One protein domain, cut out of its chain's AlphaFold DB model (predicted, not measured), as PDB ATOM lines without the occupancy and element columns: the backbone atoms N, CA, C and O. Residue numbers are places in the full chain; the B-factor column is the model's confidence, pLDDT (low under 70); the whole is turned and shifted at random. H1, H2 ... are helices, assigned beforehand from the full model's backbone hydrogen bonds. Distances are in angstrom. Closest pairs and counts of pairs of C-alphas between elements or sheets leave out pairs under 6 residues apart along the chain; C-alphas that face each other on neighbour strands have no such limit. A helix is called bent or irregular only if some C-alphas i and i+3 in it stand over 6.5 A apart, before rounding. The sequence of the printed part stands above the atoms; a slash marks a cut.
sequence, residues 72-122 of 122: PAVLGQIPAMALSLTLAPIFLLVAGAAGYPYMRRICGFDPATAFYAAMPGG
ATOM      1  N   PRO A  72      -9.630 -36.466  22.140       84.88
ATOM      2  CA  PRO A  72      -9.465 -36.115  23.557       84.88
ATOM      3  C   PRO A  72      -8.228 -36.752  24.212       84.88
ATOM      4  O   PRO A  72      -7.600 -36.147  25.078       84.88
ATOM      5  N   ALA A  73      -7.828 -37.946  23.759       85.19
ATOM      6  CA  ALA A  73      -6.615 -38.617  24.221       85.19
ATOM      7  C   ALA A  73      -5.331 -37.866  23.820       85.19
ATOM      8  O   ALA A  73      -4.398 -37.785  24.616       85.19
ATOM      9  N   VAL A  74      -5.289 -37.281  22.617       84.19
ATOM     10  CA  VAL A  74      -4.166 -36.448  22.150       84.19
ATOM     11  C   VAL A  74      -4.128 -35.120  22.908       84.19
ATOM     12  O   VAL A  74      -3.052 -34.664  23.284       84.19
ATOM     13  N   LEU A  75      -5.292 -34.536  23.220       84.00
ATOM     14  CA  LEU A  75      -5.385 -33.334  24.059       84.00
ATOM     15  C   LEU A  75      -4.769 -33.551  25.450       84.00
ATOM     16  O   LEU A  75      -4.051 -32.686  25.946       84.00
ATOM     17  N   GLY A  76      -4.969 -34.729  26.047       84.81
ATOM     18  CA  GLY A  76      -4.320 -35.106  27.307       84.81
ATOM     19  C   GLY A  76      -2.792 -35.236  27.216       84.81
ATOM     20  O   GLY A  76      -2.110 -35.101  28.229       84.81
ATOM     21  N   GLN A  77      -2.239 -35.451  26.018       85.81
ATOM     22  CA  GLN A  77      -0.795 -35.543  25.766       85.81
ATOM     23  C   GLN A  77      -0.151 -34.192  25.419       85.81
ATOM     24  O   GLN A  77       1.076 -34.110  25.338       85.81
ATOM     25  N   ILE A  78      -0.939 -33.119  25.270       85.06
ATOM     26  CA  ILE A  78      -0.426 -31.768  24.985       85.06
ATOM     27  C   ILE A  78       0.689 -31.349  25.952       85.06
ATOM     28  O   ILE A  78       1.697 -30.857  25.455       85.06
ATOM     29  N   PRO A  79       0.601 -31.559  27.282       85.31
ATOM     30  CA  PRO A  79       1.679 -31.167  28.191       85.31
ATOM     31  C   PRO A  79       3.001 -31.883  27.891       85.31
ATOM     32  O   PRO A  79       4.062 -31.268  27.956       85.31
ATOM     33  N   ALA A  80       2.941 -33.160  27.503       85.94
ATOM     34  CA  ALA A  80       4.120 -33.945  27.139       85.94
ATOM     35  C   ALA A  80       4.708 -33.518  25.781       85.94
ATOM     36  O   ALA A  80       5.917 -33.590  25.584       85.94
ATOM     37  N   MET A  81       3.869 -33.035  24.858       86.56
ATOM     38  CA  MET A  81       4.284 -32.552  23.532       86.56
ATOM     39  C   MET A  81       4.434 -31.025  23.451       86.56
ATOM     40  O   MET A  81       4.721 -30.501  22.375       86.56
ATOM     41  N   ALA A  82       4.263 -30.299  24.559       86.12
ATOM     42  CA  ALA A  82       4.176 -28.838  24.582       86.12
ATOM     43  C   ALA A  82       5.429 -28.174  24.001       86.12
ATOM     44  O   ALA A  82       5.336 -27.177  23.282       86.12
ATOM     45  N   LEU A  83       6.604 -28.758  24.250       89.00
ATOM     46  CA  LEU A  83       7.858 -28.271  23.686       89.00
ATOM     47  C   LEU A  83       7.886 -28.419  22.156       89.00
ATOM     48  O   LEU A  83       8.196 -27.466  21.452       89.00
ATOM     49  N   SER A  84       7.510 -29.581  21.618       88.00
ATOM     50  CA  SER A  84       7.446 -29.792  20.164       88.00
ATOM     51  C   SER A  84       6.377 -28.919  19.502       88.00
ATOM     52  O   SER A  84       6.624 -28.348  18.441       88.00
ATOM     53  N   LEU A  85       5.215 -28.760  20.150       87.56
ATOM     54  CA  LEU A  85       4.130 -27.900  19.673       87.56
ATOM     55  C   LEU A  85       4.519 -26.421  19.640       87.56
ATOM     56  O   LEU A  85       4.078 -25.711  18.745       87.56
ATOM     57  N   THR A  86       5.323 -25.949  20.595       90.44
ATOM     58  CA  THR A  86       5.798 -24.555  20.638       90.44
ATOM     59  C   THR A  86       6.985 -24.323  19.708       90.44
ATOM     60  O   THR A  86       7.073 -23.271  19.078       90.44
ATOM     61  N   LEU A  87       7.864 -25.313  19.542       92.25
ATOM     62  CA  LEU A  87       8.973 -25.249  18.590       92.25
ATOM     63  C   LEU A  87       8.499 -25.194  17.138       92.25
ATOM     64  O   LEU A  87       9.131 -24.512  16.340       92.25
ATOM     65  N   ALA A  88       7.397 -25.861  16.785       90.25
ATOM     66  CA  ALA A  88       6.868 -25.853  15.423       90.25
ATOM     67  C   ALA A  88       6.601 -24.430  14.876       90.25
ATOM     68  O   ALA A  88       7.226 -24.070  13.881       90.25
ATOM     69  N   PRO A  89       5.766 -23.567  15.495       89.44
ATOM     70  CA  PRO A  89       5.544 -22.205  15.012       89.44
ATOM     71  C   PRO A  89       6.805 -21.340  15.071       89.44
ATOM     72  O   PRO A  89       7.020 -20.535  14.169       89.44
ATOM     73  N   ILE A  90       7.672 -21.525  16.071       92.94
ATOM     74  CA  ILE A  90       8.958 -20.814  16.137       92.94
ATOM     75  C   ILE A  90       9.826 -21.181  14.930       92.94
ATOM     76  O   ILE A  90      10.369 -20.299  14.270       92.94
ATOM     77  N   PHE A  91       9.916 -22.467  14.599       90.19
ATOM     78  CA  PHE A  91      10.638 -22.942  13.428       90.19
ATOM     79  C   PHE A  91      10.057 -22.359  12.134       90.19
ATOM     80  O   PHE A  91      10.824 -21.873  11.308       90.19
ATOM     81  N   LEU A  92       8.726 -22.331  11.978       90.38
ATOM     82  CA  LEU A  92       8.068 -21.714  10.817       90.38
ATOM     83  C   LEU A  92       8.429 -20.223  10.695       90.38
ATOM     84  O   LEU A  92       8.758 -19.756   9.605       90.38
ATOM     85  N   LEU A  93       8.421 -19.486  11.812       90.62
ATOM     86  CA  LEU A  93       8.785 -18.068  11.845       90.62
ATOM     87  C   LEU A  93      10.250 -17.846  11.473       90.62
ATOM     88  O   LEU A  93      10.542 -16.974  10.660       90.62
ATOM     89  N   VAL A  94      11.168 -18.638  12.030       92.31
ATOM     90  CA  VAL A  94      12.603 -18.537  11.729       92.31
ATOM     91  C   VAL A  94      12.878 -18.910  10.273       92.31
ATOM     92  O   VAL A  94      13.593 -18.185   9.586       92.31
ATOM     93  N   ALA A  95      12.278 -19.994   9.777       89.75
ATOM     94  CA  ALA A  95      12.417 -20.431   8.393       89.75
ATOM     95  C   ALA A  95      11.888 -19.373   7.413       89.75
ATOM     96  O   ALA A  95      12.583 -19.033   6.459       89.75
ATOM     97  N   GLY A  96      10.718 -18.787   7.679       87.94
ATOM     98  CA  GLY A  96      10.169 -17.701   6.865       87.94
ATOM     99  C   GLY A  96      11.009 -16.421   6.944       87.94
ATOM    100  O   GLY A  96      11.322 -15.821   5.916       87.94
ATOM    101  N   ALA A  97      11.434 -16.024   8.147       89.62
ATOM    102  CA  ALA A  97      12.237 -14.822   8.368       89.62
ATOM    103  C   ALA A  97      13.650 -14.924   7.778       89.62
ATOM    104  O   ALA A  97      14.202 -13.903   7.383       89.62
ATOM    105  N   ALA A  98      14.230 -16.123   7.693       91.25
ATOM    106  CA  ALA A  98      15.510 -16.358   7.030       91.25
ATOM    107  C   ALA A  98      15.344 -16.575   5.515       91.25
ATOM    108  O   ALA A  98      16.082 -16.002   4.712       91.25
ATOM    109  N   GLY A  99      14.350 -17.371   5.115       89.56
ATOM    110  CA  GLY A  99      14.111 -17.776   3.733       89.56
ATOM    111  C   GLY A  99      13.591 -16.645   2.850       89.56
ATOM    112  O   GLY A  99      14.084 -16.469   1.738       89.56
ATOM    113  N   TYR A 100      12.649 -15.830   3.338       91.06
ATOM    114  CA  TYR A 100      12.073 -14.736   2.552       91.06
ATOM    115  C   TYR A 100      13.111 -13.686   2.132       91.06
ATOM    116  O   TYR A 100      13.205 -13.407   0.935       91.06
ATOM    117  N   PRO A 101      13.931 -13.099   3.033       89.81
ATOM    118  CA  PRO A 101      14.940 -12.134   2.612       89.81
ATOM    119  C   PRO A 101      16.019 -12.775   1.739       89.81
ATOM    120  O   PRO A 101      16.526 -12.091   0.854       89.81
ATOM    121  N   TYR A 102      16.336 -14.060   1.930       91.06
ATOM    122  CA  TYR A 102      17.250 -14.788   1.053       91.06
ATOM    123  C   TYR A 102      16.697 -14.862  -0.379       91.06
ATOM    124  O   TYR A 102      17.311 -14.336  -1.309       91.06
ATOM    125  N   MET A 103      15.482 -15.389  -0.554       89.69
ATOM    126  CA  MET A 103      14.826 -15.484  -1.865       89.69
ATOM    127  C   MET A 103      14.589 -14.103  -2.499       89.69
ATOM    128  O   MET A 103      14.743 -13.930  -3.709       89.69
ATOM    129  N   ARG A 104      14.243 -13.097  -1.688       91.25
ATOM    130  CA  ARG A 104      13.922 -11.746  -2.157       91.25
ATOM    131  C   ARG A 104      15.154 -10.927  -2.535       91.25
ATOM    132  O   ARG A 104      15.114 -10.217  -3.534       91.25
ATOM    133  N   ARG A 105      16.213 -10.955  -1.720       87.12
ATOM    134  CA  ARG A 105      17.377 -10.062  -1.874       87.12
ATOM    135  C   ARG A 105      18.565 -10.722  -2.561       87.12
ATOM    136  O   ARG A 105      19.286 -10.023  -3.257       87.12
ATOM    137  N   ILE A 106      18.773 -12.025  -2.370       89.62
ATOM    138  CA  ILE A 106      19.911 -12.748  -2.959       89.62
ATOM    139  C   ILE A 106      19.498 -13.388  -4.284       89.62
ATOM    140  O   ILE A 106      20.190 -13.213  -5.282       89.62
ATOM    141  N   CYS A 107      18.353 -14.076  -4.326       88.00
ATOM    142  CA  CYS A 107      17.871 -14.704  -5.562       88.00
ATOM    143  C   CYS A 107      17.082 -13.749  -6.477       88.00
ATOM    144  O   CYS A 107      16.860 -14.072  -7.641       88.00
ATOM    145  N   GLY A 108      16.663 -12.582  -5.975       88.62
ATOM    146  CA  GLY A 108      16.023 -11.534  -6.778       88.62
ATOM    147  C   GLY A 108      14.596 -11.844  -7.248       88.62
ATOM    148  O   GLY A 108      14.131 -11.227  -8.206       88.62
ATOM    149  N   PHE A 109      13.889 -12.779  -6.605       90.19
ATOM    150  CA  PHE A 109      12.515 -13.124  -6.986       90.19
ATOM    151  C   PHE A 109      11.499 -12.017  -6.639       90.19
ATOM    152  O   PHE A 109      11.697 -11.196  -5.732       90.19
ATOM    153  N   ASP A 110      10.369 -11.995  -7.357       90.94
ATOM    154  CA  ASP A 110       9.236 -11.115  -7.058       90.94
ATOM    155  C   ASP A 110       8.629 -11.421  -5.666       90.94
ATOM    156  O   ASP A 110       8.874 -12.497  -5.114       90.94
ATOM    157  N   PRO A 111       7.877 -10.488  -5.045       86.56
ATOM    158  CA  PRO A 111       7.450 -10.636  -3.653       86.56
ATOM    159  C   PRO A 111       6.581 -11.872  -3.420       86.56
ATOM    160  O   PRO A 111       6.717 -12.519  -2.386       86.56
ATOM    161  N   ALA A 112       5.710 -12.201  -4.378       86.62
ATOM    162  CA  ALA A 112       4.820 -13.345  -4.265       86.62
ATOM    163  C   ALA A 112       5.631 -14.641  -4.348       86.62
ATOM    164  O   ALA A 112       5.577 -15.452  -3.427       86.62
ATOM    165  N   THR A 113       6.457 -14.803  -5.384       85.12
ATOM    166  CA  THR A 113       7.297 -15.999  -5.550       85.12
ATOM    167  C   THR A 113       8.263 -16.187  -4.381       85.12
ATOM    168  O   THR A 113       8.406 -17.299  -3.877       85.12
ATOM    169  N   ALA A 114       8.889 -15.110  -3.897       87.81
ATOM    170  CA  ALA A 114       9.799 -15.168  -2.756       87.81
ATOM    171  C   ALA A 114       9.095 -15.603  -1.461       87.81
ATOM    172  O   ALA A 114       9.678 -16.341  -0.671       87.81
ATOM    173  N   PHE A 115       7.853 -15.158  -1.244       86.31
ATOM    174  CA  PHE A 115       7.056 -15.548  -0.084       86.31
ATOM    175  C   PHE A 115       6.646 -17.021  -0.157       86.31
ATOM    176  O   PHE A 115       6.989 -17.781   0.746       86.31
ATOM    177  N   TYR A 116       6.020 -17.441  -1.261       83.44
ATOM    178  CA  TYR A 116       5.549 -18.818  -1.456       83.44
ATOM    179  C   TYR A 116       6.691 -19.850  -1.478       83.44
ATOM    180  O   TYR A 116       6.498 -20.995  -1.081       83.44
ATOM    181  N   ALA A 117       7.890 -19.462  -1.923       84.12
ATOM    182  CA  ALA A 117       9.067 -20.332  -1.903       84.12
ATOM    183  C   ALA A 117       9.721 -20.445  -0.514       84.12
ATOM    184  O   ALA A 117      10.394 -21.436  -0.236       84.12
ATOM    185  N   ALA A 118       9.564 -19.432   0.342       86.19
ATOM    186  CA  ALA A 118      10.149 -19.409   1.681       86.19
ATOM    187  C   ALA A 118       9.209 -19.960   2.759       86.19
ATOM    188  O   ALA A 118       9.675 -20.484   3.771       86.19
ATOM    189  N   MET A 119       7.897 -19.820   2.567       84.38
ATOM    190  CA  MET A 119       6.894 -20.260   3.523       84.38
ATOM    191  C   MET A 119       6.645 -21.771   3.402       84.38
ATOM    192  O   MET A 119       6.218 -22.261   2.354       84.38
ATOM    193  N   PRO A 120       6.869 -22.546   4.473       68.12
ATOM    194  CA  PRO A 120       6.433 -23.938   4.524       68.12
ATOM    195  C   PRO A 120       4.903 -24.018   4.418       68.12
ATOM    196  O   PRO A 120       4.182 -23.552   5.297       68.12
ATOM    197  N   GLY A 121       4.418 -24.621   3.330       66.06
ATOM    198  CA  GLY A 121       2.990 -24.716   2.994       66.06
ATOM    199  C   GLY A 121       2.583 -23.918   1.753       66.06
ATOM    200  O   GLY A 121       1.505 -24.179   1.208       66.06
ATOM    201  N   GLY A 122       3.472 -23.044   1.266       57.38
ATOM    202  CA  GLY A 122       3.190 -22.085   0.204       57.38
ATOM    203  C   GLY A 122       2.371 -20.932   0.741       57.38
ATOM    204  O   GLY A 122       1.129 -21.087   0.758       57.38
TER     205      GLY A 122
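Overview. This is residues 72 to 122 of the 122 residues of a protein of Jannaschia seosinensis (UniProt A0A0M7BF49). A long helix, H1, is bent into an L, and the short helix H2 folds back onto the far part of its long arm, H1b; residues 72 to 90 stick out. The printed part has 51 residues, with two named helices, H1 then H2, and no named strand; the class is all helix, with 43 of the 51 printed residues in the helices. The whole is extended, radius of gyration of the C-alphas 15.3 A, spanning 46 by 16 by 9 A.

Arrangement. Start at H1, residues 72 to 106, one helix by its hydrogen bonds but bent: C-alphas 80 and 83 are 7.6 A apart. Arms H1a, residues 72 to 80, and H1b, residues 83 to 106, stand about perpendicular at 75 degrees. Residues 95 to 104 of H1b touch H2, residues 111 to 118, opposite ways at a steep tilt of 45 degrees; the closest C-alphas, Gly 99 and Ala 118, are 4.8 A apart. H1a and H2 are apart. Every O i to N i+4 pair is within hydrogen-bond range in H2, 3 of 5 in H1a, 17 of 20 in H1b.

Along the chain. Find C-alpha 72 at (-9.465, -36.115, 23.557); H1a runs 14.2 A, irregular, with C-alphas 76 and 79 7.2 A apart. H1b runs 33.1 A; H2 runs 10.6 A to C-alpha 118 at (10.149, -19.409, 1.681).

Size, cuts and confidence. The farthest C-alphas, Ala 73 and Gly 108, are 47.0 A apart. The printed part has no cut, the link is tight, and pLDDT is under 70 at residues 120 to 122.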